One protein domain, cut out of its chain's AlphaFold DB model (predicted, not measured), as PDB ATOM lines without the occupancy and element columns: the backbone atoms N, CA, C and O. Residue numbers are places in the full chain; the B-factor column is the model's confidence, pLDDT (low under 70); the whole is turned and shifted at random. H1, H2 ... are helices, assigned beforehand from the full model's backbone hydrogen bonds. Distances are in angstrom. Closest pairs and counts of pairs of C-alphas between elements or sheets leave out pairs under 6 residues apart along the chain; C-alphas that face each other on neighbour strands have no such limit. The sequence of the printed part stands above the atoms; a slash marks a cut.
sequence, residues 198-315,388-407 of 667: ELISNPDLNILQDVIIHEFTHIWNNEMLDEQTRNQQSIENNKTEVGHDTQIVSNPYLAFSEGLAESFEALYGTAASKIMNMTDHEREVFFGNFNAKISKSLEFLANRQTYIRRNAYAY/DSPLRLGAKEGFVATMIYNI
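This is residues 198 to 315 and 388 to 407 of the 667 residues of an uncharacterized protein of Bdellovibrionales bacterium CG11_big_fil_rev_8_21_14_0_20_38_13 (UniProt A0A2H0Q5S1). Helix H4 forms the core, with H2 crossing one side of it and H9 the opposite side; H3 meets its first residues and H7 its later ones. H7 reaches away towards H5 and H6, so that H3 and H6 lie at opposite ends of the longest axis. The printed part has 138 residues with nine named helices, H1 to H9 in order, and no named strand: all helix, mostly crossed. It is compact, radius of gyration of the C-alphas 16.1 A, spanning 49 by 33 by 29 A.

H1, residues 198 to 201, begins at C-alpha (33.661, 63.519, 26.877). H2 is 208 to 224, 24.4 A long; H3 227 to 237, 15.1 A; H4 252 to 268, 24.0 A; H5 271 to 275; H6 280 to 287; H7 292 to 309, 26.1 A; H8 390 to 393; H9 397 to 407, 15.2 A, ending at C-alpha (29.606, 28.229, 27.952).

The hub H4 touches H9 at a steep tilt of 55 degrees, the same way, closest C-alphas Gly 259 and Ala 401, 4.0 A. It touches H2 at 50 degrees, steep, opposite ways, closest C-alphas His 214 and Ala 261, 4.5 A. H3 and H7 also touch H4, each about perpendicular, closest C-alphas Asn 237 and Leu 254, and Ala 266 and Gln 305, both 4.7 A. H5 touches H7; H6 is close to H7, H1 to H2 and H8 to H9, but not clearly touching. Every O i to N i+4 pair is within hydrogen-bond range in H2, H3, H4, H5, H6 and H9, and 12 of 14 in H7; H1 and H8 are too short for one.

C-alphas 228 and 281 are farthest apart, 52.1 A. Residues 316 to 387 are not printed; C-alphas 315 and 388 are 5.2 A apart. The link H3 to H4 is long. Mean pLDDT of the printed part is 73.6; 47 residues are under 70, among them 198 to 209 and 241 to 250.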
ATOM      1  N   GLU A 198      34.973  64.187  26.885       48.03
ATOM      2  CA  GLU A 198      33.661  63.519  26.877       48.03
ATOM      3  C   GLU A 198      33.672  62.264  27.766       48.03
ATOM      4  O   GLU A 198      32.697  61.962  28.449       48.03
ATOM      5  N   LEU A 199      34.830  61.595  27.863       49.72
ATOM      6  CA  LEU A 199      35.074  60.456  28.762       49.72
ATOM      7  C   LEU A 199      34.889  60.796  30.251       49.72
ATOM      8  O   LEU A 199      34.589  59.928  31.069       49.72
ATOM      9  N   ILE A 200      35.101  62.066  30.590       52.16
ATOM     10  CA  ILE A 200      35.149  62.599  31.950       52.16
ATOM     11  C   ILE A 200      33.791  63.151  32.409       52.16
ATOM     12  O   ILE A 200      33.554  63.271  33.611       52.16
ATOM     13  N   SER A 201      32.914  63.529  31.477       54.38
ATOM     14  CA  SER A 201      31.660  64.223  31.783       54.38
ATOM     15  C   SER A 201      30.483  63.284  32.060       54.38
ATOM     16  O   SER A 201      29.552  63.710  32.742       54.38
ATOM     17  N   ASN A 202      30.508  62.029  31.589       59.50
ATOM     18  CA  ASN A 202      29.417  61.070  31.816       59.50
ATOM     19  C   ASN A 202      29.908  59.608  31.961       59.50
ATOM     20  O   ASN A 202      29.753  58.800  31.040       59.50
ATOM     21  N   PRO A 203      30.520  59.242  33.105       55.78
ATOM     22  CA  PRO A 203      31.138  57.925  33.309       55.78
ATOM     23  C   PRO A 203      30.145  56.756  33.228       55.78
ATOM     24  O   PRO A 203      30.545  55.642  32.902       55.78
ATOM     25  N   ASP A 204      28.857  57.002  33.470       56.53
ATOM     26  CA  ASP A 204      27.814  55.980  33.454       56.53
ATOM     27  C   ASP A 204      27.384  55.566  32.037       56.53
ATOM     28  O   ASP A 204      26.866  54.464  31.861       56.53
ATOM     29  N   LEU A 205      27.575  56.409  31.020       57.66
ATOM     30  CA  LEU A 205      27.219  56.115  29.620       57.66
ATOM     31  C   LEU A 205      28.449  55.839  28.745       57.66
ATOM     32  O   LEU A 205      28.389  55.957  27.522       57.66
ATOM     33  N   ASN A 206      29.576  55.495  29.365       63.25
ATOM     34  CA  ASN A 206      30.861  55.500  28.690       63.25
ATOM     35  C   ASN A 206      31.231  54.128  28.100       63.25
ATOM     36  O   ASN A 206      31.643  53.217  28.820       63.25
ATOM     37  N   ILE A 207      31.160  54.022  26.770       64.88
ATOM     38  CA  ILE A 207      31.527  52.815  26.014       64.88
ATOM     39  C   ILE A 207      32.995  52.423  26.144       64.88
ATOM     40  O   ILE A 207      33.366  51.292  25.847       64.88
ATOM     41  N   LEU A 208      33.841  53.347  26.597       65.00
ATOM     42  CA  LEU A 208      35.249  53.077  26.824       65.00
ATOM     43  C   LEU A 208      35.455  51.921  27.803       65.00
ATOM     44  O   LEU A 208      36.464  51.230  27.747       65.00
ATOM     45  N   GLN A 209      34.517  51.714  28.723       69.38
ATOM     46  CA  GLN A 209      34.587  50.578  29.630       69.38
ATOM     47  C   GLN A 209      34.606  49.266  28.859       69.38
ATOM     48  O   GLN A 209      35.384  48.388  29.208       69.38
ATOM     49  N   ASP A 210      33.809  49.158  27.800       73.06
ATOM     50  CA  ASP A 210      33.711  47.965  26.969       73.06
ATOM     51  C   ASP A 210      35.049  47.745  26.239       73.06
ATOM     52  O   ASP A 210      35.620  46.663  26.326       73.06
ATOM     53  N   VAL A 211      35.639  48.802  25.670       72.00
ATOM     54  CA  VAL A 211      36.983  48.750  25.057       72.00
ATOM     55  C   VAL A 211      38.060  48.371  26.080       72.00
ATOM     56  O   VAL A 211      38.923  47.548  25.814       72.00
ATOM     57  N   ILE A 212      38.020  48.909  27.297       69.88
ATOM     58  CA  ILE A 212      38.999  48.534  28.325       69.88
ATOM     59  C   ILE A 212      38.803  47.079  28.757       69.88
ATOM     60  O   ILE A 212      39.787  46.382  28.972       69.88
ATOM     61  N   ILE A 213      37.565  46.595  28.875       74.75
ATOM     62  CA  ILE A 213      37.281  45.184  29.175       74.75
ATOM     63  C   ILE A 213      37.840  44.277  28.068       74.75
ATOM     64  O   ILE A 213      38.428  43.239  28.392       74.75
ATOM     65  N   HIS A 214      37.705  44.689  26.805       78.50
ATOM     66  CA  HIS A 214      38.279  44.017  25.642       78.50
ATOM     67  C   HIS A 214      39.801  43.885  25.769       78.50
ATOM     68  O   HIS A 214      40.337  42.782  25.878       78.50
ATOM     69  N   GLU A 215      40.500  45.015  25.885       70.88
ATOM     70  CA  GLU A 215      41.964  45.042  25.952       70.88
ATOM     71  C   GLU A 215      42.501  44.306  27.187       70.88
ATOM     72  O   GLU A 215      43.500  43.588  27.127       70.88
ATOM     73  N   PHE A 216      41.803  44.406  28.326       72.12
ATOM     74  CA  PHE A 216      42.153  43.657  29.537       72.12
ATOM     75  C   PHE A 216      42.030  42.151  29.356       72.12
ATOM     76  O   PHE A 216      42.707  41.391  30.058       72.12
ATOM     77  N   THR A 217      41.193  41.720  28.417       77.12
ATOM     78  CA  THR A 217      41.041  40.311  28.098       77.12
ATOM     79  C   THR A 217      42.236  39.756  27.342       77.12
ATOM     80  O   THR A 217      42.800  38.743  27.762       77.12
ATOM     81  N   HIS A 218      42.711  40.476  26.325       73.44
ATOM     82  CA  HIS A 218      43.961  40.149  25.628       73.44
ATOM     83  C   HIS A 218      45.146  40.077  26.588       73.44
ATOM     84  O   HIS A 218      45.984  39.175  26.518       73.44
ATOM     85  N   ILE A 219      45.187  41.015  27.532       69.81
ATOM     86  CA  ILE A 219      46.179  41.082  28.600       69.81
ATOM     87  C   ILE A 219      46.193  39.802  29.443       69.81
ATOM     88  O   ILE A 219      47.249  39.179  29.582       69.81
ATOM     89  N   TRP A 220      45.055  39.403  30.019       76.00
ATOM     90  CA  TRP A 220      45.049  38.238  30.905       76.00
ATOM     91  C   TRP A 220      45.288  36.947  30.127       76.00
ATOM     92  O   TRP A 220      46.034  36.101  30.613       76.00
ATOM     93  N   ASN A 221      44.736  36.809  28.917       77.00
ATOM     94  CA  ASN A 221      44.933  35.623  28.084       77.00
ATOM     95  C   ASN A 221      46.428  35.390  27.805       77.00
ATOM     96  O   ASN A 221      46.976  34.340  28.142       77.00
ATOM     97  N   ASN A 222      47.130  36.421  27.324       71.50
ATOM     98  CA  ASN A 222      48.568  36.360  27.046       71.50
ATOM     99  C   ASN A 222      49.425  36.053  28.283       71.50
ATOM    100  O   ASN A 222      50.484  35.430  28.175       71.50
ATOM    101  N   GLU A 223      48.997  36.499  29.464       71.56
ATOM    102  CA  GLU A 223      49.681  36.198  30.720       71.56
ATOM    103  C   GLU A 223      49.464  34.770  31.199       71.56
ATOM    104  O   GLU A 223      50.307  34.252  31.933       71.56
ATOM    105  N   MET A 224      48.358  34.126  30.821       76.75
ATOM    106  CA  MET A 224      48.075  32.753  31.234       76.75
ATOM    107  C   MET A 224      48.944  31.747  30.482       76.75
ATOM    108  O   MET A 224      49.393  30.759  31.067       76.75
ATOM    109  N   LEU A 225      49.313  32.057  29.247       76.69
ATOM    110  CA  LEU A 225      50.121  31.198  28.389       76.69
ATOM    111  C   LEU A 225      51.602  31.195  28.793       76.69
ATOM    112  O   LEU A 225      52.121  32.148  29.384       76.69
ATOM    113  N   ASP A 226      52.299  30.097  28.509       76.06
ATOM    114  CA  ASP A 226      53.761  30.122  28.518       76.06
ATOM    115  C   ASP A 226      54.292  30.924  27.321       76.06
ATOM    116  O   ASP A 226      53.558  31.247  26.386       76.06
ATOM    117  N   GLU A 227      55.571  31.299  27.367       69.50
ATOM    118  CA  GLU A 227      56.143  32.111  26.297       69.50
ATOM    119  C   GLU A 227      56.021  31.444  24.929       69.50
ATOM    120  O   GLU A 227      55.663  32.123  23.970       69.50
ATOM    121  N   GLN A 228      56.388  30.167  24.832       77.50
ATOM    122  CA  GLN A 228      56.447  29.480  23.549       77.50
ATOM    123  C   GLN A 228      55.076  29.531  22.876       77.50
ATOM    124  O   GLN A 228      54.968  29.904  21.711       77.50
ATOM    125  N   THR A 229      54.030  29.255  23.652       79.38
ATOM    126  CA  THR A 229      52.643  29.300  23.196       79.38
ATOM    127  C   THR A 229      52.230  30.714  22.807       79.38
ATOM    128  O   THR A 229      51.645  30.906  21.749       79.38
ATOM    129  N   ARG A 230      52.560  31.728  23.614       75.31
ATOM    130  CA  ARG A 230      52.246  33.131  23.297       75.31
ATOM    131  C   ARG A 230      52.936  33.600  22.010       75.31
ATOM    132  O   ARG A 230      52.320  34.280  21.195       75.31
ATOM    133  N   ASN A 231      54.209  33.257  21.824       71.56
ATOM    134  CA  ASN A 231      54.963  33.611  20.622       71.56
ATOM    135  C   ASN A 231      54.368  32.920  19.393       71.56
ATOM    136  O   ASN A 231      54.154  33.573  18.375       71.56
ATOM    137  N   GLN A 232      54.032  31.635  19.524       79.88
ATOM    138  CA  GLN A 232      53.329  30.895  18.489       79.88
ATOM    139  C   GLN A 232      51.992  31.560  18.151       79.88
ATOM    140  O   GLN A 232      51.761  31.855  16.988       79.88
ATOM    141  N   GLN A 233      51.147  31.884  19.135       77.75
ATOM    142  CA  GLN A 233      49.876  32.576  18.889       77.75
ATOM    143  C   GLN A 233      50.066  33.913  18.171       77.75
ATOM    144  O   GLN A 233      49.331  34.205  17.239       77.75
ATOM    145  N   SER A 234      51.070  34.706  18.551       73.81
ATOM    146  CA  SER A 234      51.372  35.967  17.867       73.81
ATOM    147  C   SER A 234      51.716  35.752  16.389       73.81
ATOM    148  O   SER A 234      51.196  36.455  15.525       73.81
ATOM    149  N   ILE A 235      52.548  34.756  16.073       76.25
ATOM    150  CA  ILE A 235      52.887  34.411  14.684       76.25
ATOM    151  C   ILE A 235      51.641  33.926  13.945       76.25
ATOM    152  O   ILE A 235      51.334  34.429  12.864       76.25
ATOM    153  N   GLU A 236      50.913  32.984  14.544       83.94
ATOM    154  CA  GLU A 236      49.711  32.403  13.962       83.94
ATOM    155  C   GLU A 236      48.669  33.486  13.674       83.94
ATOM    156  O   GLU A 236      48.227  33.559  12.536       83.94
ATOM    157  N   ASN A 237      48.363  34.393  14.609       76.88
ATOM    158  CA  ASN A 237      47.419  35.507  14.422       76.88
ATOM    159  C   ASN A 237      47.739  36.357  13.184       76.88
ATOM    160  O   ASN A 237      46.832  36.782  12.475       76.88
ATOM    161  N   ASN A 238      49.026  36.565  12.893       77.50
ATOM    162  CA  ASN A 238      49.486  37.405  11.788       77.50
ATOM    163  C   ASN A 238      49.560  36.669  10.439       77.50
ATOM    164  O   ASN A 238      49.898  37.280   9.424       77.50
ATOM    165  N   LYS A 239      49.231  35.370  10.364       82.25
ATOM    166  CA  LYS A 239      49.242  34.633   9.086       82.25
ATOM    167  C   LYS A 239      48.160  35.078   8.102       82.25
ATOM    168  O   LYS A 239      48.261  34.738   6.929       82.25
ATOM    169  N   THR A 240      47.176  35.868   8.521       77.94
ATOM    170  CA  THR A 240      46.181  36.482   7.628       77.94
ATOM    171  C   THR A 240      46.185  37.995   7.798       77.94
ATOM    172  O   THR A 240      46.328  38.478   8.914       77.94
ATOM    173  N   GLU A 241      46.003  38.737   6.707       69.19
ATOM    174  CA  GLU A 241      45.953  40.214   6.716       69.19
ATOM    175  C   GLU A 241      44.524  40.759   6.642       69.19
ATOM    176  O   GLU A 241      44.290  41.957   6.767       69.19
ATOM    177  N   VAL A 242      43.554  39.868   6.454       55.81
ATOM    178  CA  VAL A 242      42.135  40.199   6.433       55.81
ATOM    179  C   VAL A 242      41.523  39.808   7.785       55.81
ATOM    180  O   VAL A 242      41.715  38.670   8.219       55.81
ATOM    181  N   GLY A 243      40.800  40.726   8.447       48.66
ATOM    182  CA  GLY A 243      39.890  40.360   9.545       48.66
ATOM    183  C   GLY A 243      40.141  40.919  10.954       48.66
ATOM    184  O   GLY A 243      39.814  40.228  11.914       48.66
ATOM    185  N   HIS A 244      40.662  42.141  11.116       39.66
ATOM    186  CA  HIS A 244      40.399  42.922  12.343       39.66
ATOM    187  C   HIS A 244      39.164  43.791  12.129       39.66
ATOM    188  O   HIS A 244      39.094  44.448  11.087       39.66
ATOM    189  N   ASP A 245      38.208  43.771  13.067       42.50
ATOM    190  CA  ASP A 245      36.996  44.615  13.088       42.50
ATOM    191  C   ASP A 245      36.252  44.685  11.742       42.50
ATOM    192  O   ASP A 245      35.586  45.666  11.404       42.50
ATOM    193  N   THR A 246      36.404  43.650  10.917       41.94
ATOM    194  CA  THR A 246      35.920  43.634   9.545       41.94
ATOM    195  C   THR A 246      35.107  42.388   9.294       41.94
ATOM    196  O   THR A 246      35.268  41.322   9.873       41.94
ATOM    197  N   GLN A 247      34.197  42.574   8.358       46.22
ATOM    198  CA  GLN A 247      33.245  41.603   7.868       46.22
ATOM    199  C   GLN A 247      33.857  40.248   7.466       46.22
ATOM    200  O   GLN A 247      33.203  39.209   7.586       46.22
ATOM    201  N   ILE A 248      35.105  40.246   6.999       48.75
ATOM    202  CA  ILE A 248      35.778  39.058   6.489       48.75
ATOM    203  C   ILE A 248      36.503  38.370   7.638       48.75
ATOM    204  O   ILE A 248      37.381  38.916   8.295       48.75
ATOM    205  N   VAL A 249      36.066  37.148   7.861       53.44
ATOM    206  CA  VAL A 249      36.362  36.317   9.012       53.44
ATOM    207  C   VAL A 249      37.829  35.896   9.041       53.44
ATOM    208  O   VAL A 249      38.347  35.335   8.073       53.44
ATOM    209  N   SER A 250      38.459  36.161  10.178       67.31
ATOM    210  CA  SER A 250      39.884  36.068  10.461       67.31
ATOM    211  C   SER A 250      40.319  34.685  10.930       67.31
ATOM    212  O   SER A 250      39.591  33.922  11.531       67.31
ATOM    213  N   ASN A 251      41.569  34.346  10.671       80.69
ATOM    214  CA  ASN A 251      42.295  33.230  11.271       80.69
ATOM    215  C   ASN A 251      41.759  32.691  12.631       80.69
ATOM    216  O   ASN A 251      41.628  33.480  13.568       80.69
ATOM    217  N   PRO A 252      41.543  31.366  12.799       87.62
ATOM    218  CA  PRO A 252      41.078  30.767  14.057       87.62
ATOM    219  C   PRO A 252      41.866  31.152  15.316       87.62
ATOM    220  O   PRO A 252      41.297  31.163  16.407       87.62
ATOM    221  N   TYR A 253      43.158  31.470  15.185       87.12
ATOM    222  CA  TYR A 253      43.963  31.953  16.306       87.12
ATOM    223  C   TYR A 253      43.592  33.381  16.720       87.12
ATOM    224  O   TYR A 253      43.368  33.654  17.903       87.12
ATOM    225  N   LEU A 254      43.439  34.273  15.736       82.62
ATOM    226  CA  LEU A 254      43.017  35.648  15.983       82.62
ATOM    227  C   LEU A 254      41.588  35.665  16.537       82.62
ATOM    228  O   LEU A 254      41.339  36.242  17.592       82.62
ATOM    229  N   ALA A 255      40.687  34.916  15.898       87.25
ATOM    230  CA  ALA A 255      39.300  34.756  16.318       87.25
ATOM    231  C   ALA A 255      39.159  34.225  17.748       87.25
ATOM    232  O   ALA A 255      38.195  34.557  18.437       87.25
ATOM    233  N   PHE A 256      40.103  33.403  18.212       89.56
ATOM    234  CA  PHE A 256      40.111  32.930  19.587       89.56
ATOM    235  C   PHE A 256      40.456  34.036  20.585       89.56
ATOM    236  O   PHE A 256      39.731  34.202  21.567       89.56
ATOM    237  N   SER A 257      41.512  34.812  20.329       83.88
ATOM    238  CA  SER A 257      41.892  35.926  21.207       83.88
ATOM    239  C   SER A 257      40.826  37.021  21.221       83.88
ATOM    240  O   SER A 257      40.382  37.430  22.294       83.88
ATOM    241  N   GLU A 258      40.367  37.447  20.042       82.69
ATOM    242  CA  GLU A 258      39.323  38.467  19.907       82.69
ATOM    243  C   GLU A 258      37.999  37.966  20.469       82.69
ATOM    244  O   GLU A 258      37.401  38.609  21.326       82.69
ATOM    245  N   GLY A 259      37.586  36.750  20.109       88.88
ATOM    246  CA  GLY A 259      36.344  36.166  20.600       88.88
ATOM    247  C   GLY A 259      36.307  36.019  22.123       88.88
ATOM    248  O   GLY A 259      35.258  36.234  22.736       88.88
ATOM    249  N   LEU A 260      37.440  35.717  22.771       88.75
ATOM    250  CA  LEU A 260      37.540  35.820  24.226       88.75
ATOM    251  C   LEU A 260      37.210  37.251  24.669       88.75
ATOM    252  O   LEU A 260      36.272  37.421  25.445       88.75
ATOM    253  N   ALA A 261      37.896  38.269  24.153       84.31
ATOM    254  CA  ALA A 261      37.686  39.670  24.524       84.31
ATOM    255  C   ALA A 261      36.241  40.156  24.318       84.31
ATOM    256  O   ALA A 261      35.612  40.639  25.269       84.31
ATOM    257  N   GLU A 262      35.652  39.897  23.148       85.00
ATOM    258  CA  GLU A 262      34.266  40.278  22.864       85.00
ATOM    259  C   GLU A 262      33.254  39.543  23.759       85.00
ATOM    260  O   GLU A 262      32.177  40.069  24.061       85.00
ATOM    261  N   SER A 263      33.567  38.322  24.214       88.06
ATOM    262  CA  SER A 263      32.690  37.599  25.142       88.06
ATOM    263  C   SER A 263      32.617  38.292  26.505       88.06
ATOM    264  O   SER A 263      31.523  38.424  27.061       88.06
ATOM    265  N   PHE A 264      33.743  38.792  27.030       83.25
ATOM    266  CA  PHE A 264      33.788  39.512  28.309       83.25
ATOM    267  C   PHE A 264      33.152  40.896  28.207       83.25
ATOM    268  O   PHE A 264      32.468  41.318  29.143       83.25
ATOM    269  N   GLU A 265      33.262  41.562  27.061       79.19
ATOM    270  CA  GLU A 265      32.438  42.733  26.761       79.19
ATOM    271  C   GLU A 265      30.950  42.403  26.739       79.19
ATOM    272  O   GLU A 265      30.154  43.075  27.385       79.19
ATOM    273  N   ALA A 266      30.534  41.339  26.054       78.88
ATOM    274  CA  ALA A 266      29.128  40.958  26.038       78.88
ATOM    275  C   ALA A 266      28.599  40.605  27.444       78.88
ATOM    276  O   ALA A 266      27.390  40.705  27.679       78.88
ATOM    277  N   LEU A 267      29.474  40.223  28.380       77.38
ATOM    278  CA  LEU A 267      29.148  39.931  29.779       77.38
ATOM    279  C   LEU A 267      29.077  41.178  30.670       77.38
ATOM    280  O   LEU A 267      28.147  41.291  31.470       77.38
ATOM    281  N   TYR A 268      30.050  42.085  30.557       74.19
ATOM    282  CA  TYR A 268      30.261  43.181  31.516       74.19
ATOM    283  C   TYR A 268      30.279  44.578  30.901       74.19
ATOM    284  O   TYR A 268      30.302  45.560  31.646       74.19
ATOM    285  N   GLY A 269      30.224  44.657  29.577       69.88
ATOM    286  CA  GLY A 269      30.061  45.888  28.831       69.88
ATOM    287  C   GLY A 269      28.718  46.539  29.142       69.88
ATOM    288  O   GLY A 269      27.663  45.891  29.199       69.88
ATOM    289  N   THR A 270      28.761  47.833  29.424       65.81
ATOM    290  CA  THR A 270      27.619  48.586  29.953       65.81
ATOM    291  C   THR A 270      26.929  49.408  28.882       65.81
ATOM    292  O   THR A 270      25.726  49.677  29.005       65.81
ATOM    293  N   ALA A 271      27.628  49.715  27.788       64.25
ATOM    294  CA  ALA A 271      27.085  50.525  26.713       64.25
ATOM    295  C   ALA A 271      25.944  49.815  25.990       64.25
ATOM    296  O   ALA A 271      24.866  50.392  25.859       64.25
ATOM    297  N   ALA A 272      26.100  48.540  25.609       62.19
ATOM    298  CA  ALA A 272      25.036  47.825  24.899       62.19
ATOM    299  C   ALA A 272      23.742  47.746  25.718       62.19
ATOM    300  O   ALA A 272      22.659  47.962  25.182       62.19
ATOM    301  N   SER A 273      23.831  47.475  27.026       59.81
ATOM    302  CA  SER A 273      22.639  47.372  27.876       59.81
ATOM    303  C   SER A 273      21.908  48.706  28.028       59.81
ATOM    304  O   SER A 273      20.681  48.707  28.099       59.81
ATOM    305  N   LYS A 274      22.629  49.829  28.102       64.06
ATOM    306  CA  LYS A 274      22.006  51.154  28.217       64.06
ATOM    307  C   LYS A 274      21.475  51.630  26.867       64.06
ATOM    308  O   LYS A 274      20.308  51.990  26.784       64.06
ATOM    309  N   ILE A 275      22.262  51.493  25.800       65.81
ATOM    310  CA  ILE A 275      21.873  51.844  24.424       65.81
ATOM    311  C   ILE A 275      20.668  51.019  23.943       65.81
ATOM    312  O   ILE A 275      19.826  51.523  23.208       65.81
ATOM    313  N   MET A 276      20.540  49.751  24.350       61.09
ATOM    314  CA  MET A 276      19.372  48.921  24.021       61.09
ATOM    315  C   MET A 276      18.062  49.393  24.659       61.09
ATOM    316  O   MET A 276      17.002  49.030  24.154       61.09
ATOM    317  N   ASN A 277      18.137  50.133  25.764       62.97
ATOM    318  CA  ASN A 277      16.977  50.574  26.531       62.97
ATOM    319  C   ASN A 277      16.660  52.063  26.328       62.97
ATOM    320  O   ASN A 277      15.683  52.537  26.900       62.97
ATOM    321  N   MET A 278      17.459  52.778  25.529       68.19
ATOM    322  CA  MET A 278      17.168  54.151  25.124       68.19
ATOM    323  C   MET A 278      15.949  54.178  24.197       68.19
ATOM    324  O   MET A 278      15.826  53.363  23.280       68.19
ATOM    325  N   THR A 279      15.064  55.137  24.427       69.69
ATOM    326  CA  THR A 279      14.042  55.565  23.468       69.69
ATOM    327  C   THR A 279      14.688  56.211  22.242       69.69
ATOM    328  O   THR A 279      15.834  56.656  22.303       69.69
ATOM    329  N   ASP A 280      13.948  56.314  21.135       70.06
ATOM    330  CA  ASP A 280      14.445  56.969  19.915       70.06
ATOM    331  C   ASP A 280      14.904  58.410  20.191       70.06
ATOM    332  O   ASP A 280      15.942  58.831  19.693       70.06
ATOM    333  N   HIS A 281      14.197  59.130  21.070       73.50
ATOM    334  CA  HIS A 281      14.574  60.481  21.487       73.50
ATOM    335  C   HIS A 281      15.845  60.509  22.352       73.50
ATOM    336  O   HIS A 281      16.733  61.318  22.109       73.50
ATOM    337  N   GLU A 282      15.979  59.619  23.342       72.75
ATOM    338  CA  GLU A 282      17.211  59.518  24.144       72.75
ATOM    339  C   GLU A 282      18.412  59.129  23.281       72.75
ATOM    340  O   GLU A 282      19.519  59.619  23.501       72.75
ATOM    341  N   ARG A 283      18.185  58.273  22.280       71.31
ATOM    342  CA  ARG A 283      19.183  57.882  21.291       71.31
ATOM    343  C   ARG A 283      19.585  59.083  20.435       71.31
ATOM    344  O   ARG A 283      20.771  59.366  20.338       71.31
ATOM    345  N   GLU A 284      18.628  59.816  19.874       72.12
ATOM    346  CA  GLU A 284      18.883  61.027  19.084       72.12
ATOM    347  C   GLU A 284      19.652  62.083  19.891       72.12
ATOM    348  O   GLU A 284      20.635  62.635  19.407       72.12
ATOM    349  N   VAL A 285      19.278  62.305  21.155       74.56
ATOM    350  CA  VAL A 285      19.975  63.233  22.056       74.56
ATOM    351  C   VAL A 285      21.383  62.742  22.397       74.56
ATOM    352  O   VAL A 285      22.313  63.542  22.433       74.56
ATOM    353  N   PHE A 286      21.567  61.444  22.653       70.50
ATOM    354  CA  PHE A 286      22.875  60.871  22.970       70.50
ATOM    355  C   PHE A 286      23.816  60.922  21.761       70.50
ATOM    356  O   PHE A 286      24.906  61.483  21.859       70.50
ATOM    357  N   PHE A 287      23.377  60.388  20.618       71.38
ATOM    358  CA  PHE A 287      24.166  60.302  19.388       71.38
ATOM    359  C   PHE A 287      24.313  61.647  18.666       71.38
ATOM    360  O   PHE A 287      25.317  61.860  17.994       71.38
ATOM    361  N   GLY A 288      23.377  62.582  18.852       67.25
ATOM    362  CA  GLY A 288      23.433  63.931  18.280       67.25
ATOM    363  C   GLY A 288      24.575  64.800  18.817       67.25
ATOM    364  O   GLY A 288      24.896  65.822  18.212       67.25
ATOM    365  N   ASN A 289      25.223  64.388  19.913       65.56
ATOM    366  CA  ASN A 289      26.424  65.048  20.435       65.56
ATOM    367  C   ASN A 289      27.713  64.606  19.728       65.56
ATOM    368  O   ASN A 289      28.752  65.235  19.914       65.56
ATOM    369  N   PHE A 290      27.661  63.539  18.930       65.62
ATOM    370  CA  PHE A 290      28.816  62.976  18.246       65.62
ATOM    371  C   PHE A 290      28.723  63.223  16.738       65.62
ATOM    372  O   PHE A 290      27.645  63.360  16.160       65.62
ATOM    373  N   ASN A 291      29.874  63.273  16.065       66.44
ATOM    374  CA  ASN A 291      29.873  63.273  14.604       66.44
ATOM    375  C   ASN A 291      29.444  61.892  14.065       66.44
ATOM    376  O   ASN A 291      29.562  60.884  14.760       66.44
ATOM    377  N   ALA A 292      29.006  61.831  12.804       64.62
ATOM    378  CA  ALA A 292      28.495  60.600  12.190       64.62
ATOM    379  C   ALA A 292      29.471  59.408  12.266       64.62
ATOM    380  O   ALA A 292      29.044  58.277  12.488       64.62
ATOM    381  N   LYS A 293      30.786  59.651  12.140       63.62
ATOM    382  CA  LYS A 293      31.817  58.604  12.249       63.62
ATOM    383  C   LYS A 293      31.844  58.005  13.658       63.62
ATOM    384  O   LYS A 293      31.826  56.787  13.798       63.62
ATOM    385  N   ILE A 294      31.874  58.851  14.687       64.69
ATOM    386  CA  ILE A 294      31.898  58.417  16.089       64.69
ATOM    387  C   ILE A 294      30.584  57.723  16.445       64.69
ATOM    388  O   ILE A 294      30.620  56.623  16.989       64.69
ATOM    389  N   SER A 295      29.439  58.308  16.081       68.50
ATOM    390  CA  SER A 295      28.127  57.697  16.310       68.50
ATOM    391  C   SER A 295      28.073  56.279  15.756       68.50
ATOM    392  O   SER A 295      27.742  55.355  16.493       68.50
ATOM    393  N   LYS A 296      28.515  56.084  14.510       66.69
ATOM    394  CA  LYS A 296      28.619  54.765  13.884       66.69
ATOM    395  C   LYS A 296      29.513  53.798  14.674       66.69
ATOM    396  O   LYS A 296      29.082  52.692  14.977       66.69
ATOM    397  N   SER A 297      30.723  54.197  15.067       65.94
ATOM    398  CA  SER A 297      31.608  53.332  15.870       65.94
ATOM    399  C   SER A 297      31.017  52.971  17.242       65.94
ATOM    400  O   SER A 297      31.232  51.872  17.747       65.94
ATOM    401  N   LEU A 298      30.248  53.871  17.856       68.62
ATOM    402  CA  LEU A 298      29.558  53.604  19.119       68.62
ATOM    403  C   LEU A 298      28.373  52.639  18.931       68.62
ATOM    404  O   LEU A 298      28.157  51.741  19.749       68.62
ATOM    405  N   GLU A 299      27.615  52.807  17.846       70.19
ATOM    406  CA  GLU A 299      26.530  51.904  17.451       70.19
ATOM    407  C   GLU A 299      27.050  50.482  17.223       70.19
ATOM    408  O   GLU A 299      26.464  49.520  17.730       70.19
ATOM    409  N   PHE A 300      28.179  50.361  16.522       71.31
ATOM    410  CA  PHE A 300      28.878  49.108  16.263       71.31
ATOM    411  C   PHE A 300      29.109  48.303  17.542       71.31
ATOM    412  O   PHE A 300      28.602  47.183  17.676       71.31
ATOM    413  N   LEU A 301      29.827  48.895  18.498       71.75
ATOM    414  CA  LEU A 301      30.209  48.246  19.750       71.75
ATOM    415  C   LEU A 301      28.972  47.768  20.534       71.75
ATOM    416  O   LEU A 301      28.940  46.650  21.057       71.75
ATOM    417  N   ALA A 302      27.898  48.563  20.542       70.88
ATOM    418  CA  ALA A 302      26.636  48.188  21.180       70.88
ATOM    419  C   ALA A 302      25.904  47.038  20.455       70.88
ATOM    420  O   ALA A 302      25.307  46.153  21.086       70.88
ATOM    421  N   ASN A 303      25.917  47.050  19.122       72.75
ATOM    422  CA  ASN A 303      25.222  46.074  18.285       72.75
ATOM    423  C   ASN A 303      25.918  44.708  18.314       72.75
ATOM    424  O   ASN A 303      25.241  43.690  18.501       72.75
ATOM    425  N   ARG A 304      27.255  44.683  18.243       76.31
ATOM    426  CA  ARG A 304      28.081  43.469  18.339       76.31
ATOM    427  C   ARG A 304      27.713  42.613  19.549       76.31
ATOM    428  O   ARG A 304      27.384  41.436  19.401       76.31
ATOM    429  N   GLN A 305      27.665  43.214  20.737       77.50
ATOM    430  CA  GLN A 305      27.320  42.504  21.977       77.50
ATOM    431  C   GLN A 305      25.906  41.907  21.936       77.50
ATOM    432  O   GLN A 305      25.653  40.826  22.474       77.50
ATOM    433  N   THR A 306      24.962  42.578  21.269       75.56
ATOM    434  CA  THR A 306      23.597  42.060  21.091       75.56
ATOM    435  C   THR A 306      23.583  40.820  20.202       75.56
ATOM    436  O   THR A 306      22.858  39.865  20.494       75.56
ATOM    437  N   TYR A 307      24.372  40.814  19.131       79.75
ATOM    438  CA  TYR A 307      24.484  39.679  18.220       79.75
ATOM    439  C   TYR A 307      25.155  38.469  18.866       79.75
ATOM    440  O   TYR A 307      24.659  37.355  18.678       79.75
ATOM    441  N   ILE A 308      26.169  38.691  19.709       82.25
ATOM    442  CA  ILE A 308      26.784  37.652  20.549       82.25
ATOM    443  C   ILE A 308      25.724  37.005  21.449       82.25
ATOM    444  O   ILE A 308      25.465  35.805  21.378       82.25
ATOM    445  N   ARG A 309      25.002  37.815  22.235       79.06
ATOM    446  CA  ARG A 309      23.964  37.329  23.168       79.06
ATOM    447  C   ARG A 309      22.819  36.582  22.479       79.06
ATOM    448  O   ARG A 309      22.100  35.824  23.125       79.06
ATOM    449  N   ARG A 310      22.602  36.824  21.183       79.25
ATOM    450  CA  ARG A 310      21.509  36.234  20.396       79.25
ATOM    451  C   ARG A 310      21.963  35.173  19.395       79.25
ATOM    452  O   ARG A 310      21.132  34.745  18.594       79.25
ATOM    453  N   ASN A 311      23.226  34.750  19.446       84.19
ATOM    454  CA  ASN A 311      23.795  33.742  18.554       84.19
ATOM    455  C   ASN A 311      23.573  34.055  17.058       84.19
ATOM    456  O   ASN A 311      23.103  33.221  16.288       84.19
ATOM    457  N   ALA A 312      23.840  35.299  16.654       82.19
ATOM    458  CA  ALA A 312      23.658  35.729  15.264       82.19
ATOM    459  C   ALA A 312      24.868  35.414  14.363       82.19
ATOM    460  O   ALA A 312      24.715  35.325  13.149       82.19
ATOM    461  N   TYR A 313      26.053  35.199  14.939       83.00
ATOM    462  CA  TYR A 313      27.282  34.924  14.185       83.00
ATOM    463  C   TYR A 313      27.373  33.499  13.617       83.00
ATOM    464  O   TYR A 313      28.219  33.235  12.762       83.00
ATOM    465  N   ALA A 314      26.474  32.598  14.033       85.69
ATOM    466  CA  ALA A 314      26.333  31.274  13.434       85.69
ATOM    467  C   ALA A 314      25.838  31.331  11.976       85.69
ATOM    468  O   ALA A 314      26.038  30.378  11.230       85.69
ATOM    469  N   TYR A 315      25.205  32.430  11.551       81.94
ATOM    470  CA  TYR A 315      24.689  32.579  10.191       81.94
ATOM    471  C   TYR A 315      25.773  33.051   9.205       81.94
ATOM    472  O   TYR A 315      26.656  33.844   9.551       81.94
ATOM    473  N   ASP A 388      26.616  29.048   8.797       85.00
ATOM    474  CA  ASP A 388      27.912  29.044   8.126       85.00
ATOM    475  C   ASP A 388      28.607  27.685   8.225       85.00
ATOM    476  O   ASP A 388      28.329  26.865   9.106       85.00
ATOM    477  N   SER A 389      29.543  27.478   7.307       85.75
ATOM    478  CA  SER A 389      30.393  26.305   7.255       85.75
ATOM    479  C   SER A 389      31.167  26.138   8.564       85.75
ATOM    480  O   SER A 389      31.719  27.119   9.078       85.75
ATOM    481  N   PRO A 390      31.291  24.906   9.090       85.06
ATOM    482  CA  PRO A 390      32.077  24.639  10.291       85.06
ATOM    483  C   PRO A 390      33.537  25.100  10.170       85.06
ATOM    484  O   PRO A 390      34.115  25.528  11.168       85.06
ATOM    485  N   LEU A 391      34.098  25.111   8.952       84.31
ATOM    486  CA  LEU A 391      35.449  25.615   8.675       84.31
ATOM    487  C   LEU A 391      35.584  27.122   8.931       84.31
ATOM    488  O   LEU A 391      36.654  27.586   9.307       84.31
ATOM    489  N   ARG A 392      34.506  27.895   8.744       85.19
ATOM    490  CA  ARG A 392      34.510  29.353   8.938       85.19
ATOM    491  C   ARG A 392      34.094  29.768  10.338       85.19
ATOM    492  O   ARG A 392      34.498  30.825  10.802       85.19
ATOM    493  N   LEU A 393      33.283  28.966  11.028       87.62
ATOM    494  CA  LEU A 393      32.782  29.328  12.355       87.62
ATOM    495  C   LEU A 393      33.916  29.514  13.376       87.62
ATOM    496  O   LEU A 393      33.891  30.486  14.123       87.62
ATOM    497  N   GLY A 394      34.936  28.649  13.367       87.12
ATOM    498  CA  GLY A 394      36.112  28.773  14.246       87.12
ATOM    499  C   GLY A 394      36.975  30.010  13.987       87.12
ATOM    500  O   GLY A 394      37.685  30.457  14.880       87.12
ATOM    501  N   ALA A 395      36.857  30.579  12.792       84.81
ATOM    502  CA  ALA A 395      37.543  31.779  12.337       84.81
ATOM    503  C   ALA A 395      36.738  33.069  12.666       84.81
ATOM    504  O   ALA A 395      37.196  34.191  12.494       84.81
ATOM    505  N   LYS A 396      35.499  32.973  13.168       83.75
ATOM    506  CA  LYS A 396      34.684  34.157  13.502       83.75
ATOM    507  C   LYS A 396      34.863  34.562  14.953       83.75
ATOM    508  O   LYS A 396      34.305  33.888  15.819       83.75
ATOM    509  N   GLU A 397      35.491  35.710  15.214       83.94
ATOM    510  CA  GLU A 397      35.576  36.297  16.564       83.94
ATOM    511  C   GLU A 397      34.202  36.339  17.251       83.94
ATOM    512  O   GLU A 397      34.035  35.768  18.324       83.94
ATOM    513  N   GLY A 398      33.164  36.830  16.563       84.19
ATOM    514  CA  GLY A 398      31.812  36.905  17.117       84.19
ATOM    515  C   GLY A 398      31.152  35.541  17.366       84.19
ATOM    516  O   GLY A 398      30.324  35.407  18.275       84.19
ATOM    517  N   PHE A 399      31.503  34.496  16.602       89.06
ATOM    518  CA  PHE A 399      31.028  33.131  16.875       89.06
ATOM    519  C   PHE A 399      31.760  32.533  18.074       89.06
ATOM    520  O   PHE A 399      31.112  31.987  18.969       89.06
ATOM    521  N   VAL A 400      33.085  32.681  18.128       92.25
ATOM    522  CA  VAL A 400      33.890  32.269  19.279       92.25
ATOM    523  C   VAL A 400      33.400  32.980  20.542       92.25
ATOM    524  O   VAL A 400      33.134  32.326  21.550       92.25
ATOM    525  N   ALA A 401      33.146  34.285  20.465       91.19
ATOM    526  CA  ALA A 401      32.592  35.074  21.554       91.19
ATOM    527  C   ALA A 401      31.230  34.564  22.008       91.19
ATOM    528  O   ALA A 401      30.979  34.418  23.205       91.19
ATOM    529  N   THR A 402      30.355  34.231  21.056       91.25
ATOM    530  CA  THR A 402      29.057  33.612  21.342       91.25
ATOM    531  C   THR A 402      29.228  32.276  22.062       91.25
ATOM    532  O   THR A 402      28.506  32.008  23.027       91.25
ATOM    533  N   MET A 403      30.172  31.443  21.624       94.50
ATOM    534  CA  MET A 403      30.458  30.146  22.229       94.50
ATOM    535  C   MET A 403      30.934  30.305  23.676       94.50
ATOM    536  O   MET A 403      30.323  29.741  24.583       94.50
ATOM    537  N   ILE A 404      31.957  31.133  23.916       93.81
ATOM    538  CA  ILE A 404      32.500  31.388  25.260       93.81
ATOM    539  C   ILE A 404      31.442  32.018  26.175       93.81
ATOM    540  O   ILE A 404      31.250  31.557  27.304       93.81
ATOM    541  N   TYR A 405      30.692  33.007  25.675       90.19
ATOM    542  CA  TYR A 405      29.584  33.634  26.397       90.19
ATOM    543  C   TYR A 405      28.560  32.593  26.869       90.19
ATOM    544  O   TYR A 405      28.207  32.557  28.050       90.19
ATOM    545  N   ASN A 406      28.101  31.716  25.968       88.56
ATOM    546  CA  ASN A 406      27.113  30.692  26.306       88.56
ATOM    547  C   ASN A 406      27.698  29.617  27.228       88.56
ATOM    548  O   ASN A 406      27.016  29.198  28.155       88.56
ATOM    549  N   ILE A 407      28.952  29.197  27.055       91.19
ATOM    550  CA  ILE A 407      29.606  28.229  27.952       91.19
ATOM    551  C   ILE A 407      29.654  28.767  29.390       91.19
ATOM    552  O   ILE A 407      29.203  28.080  30.313       91.19
TER     553      ILE A 407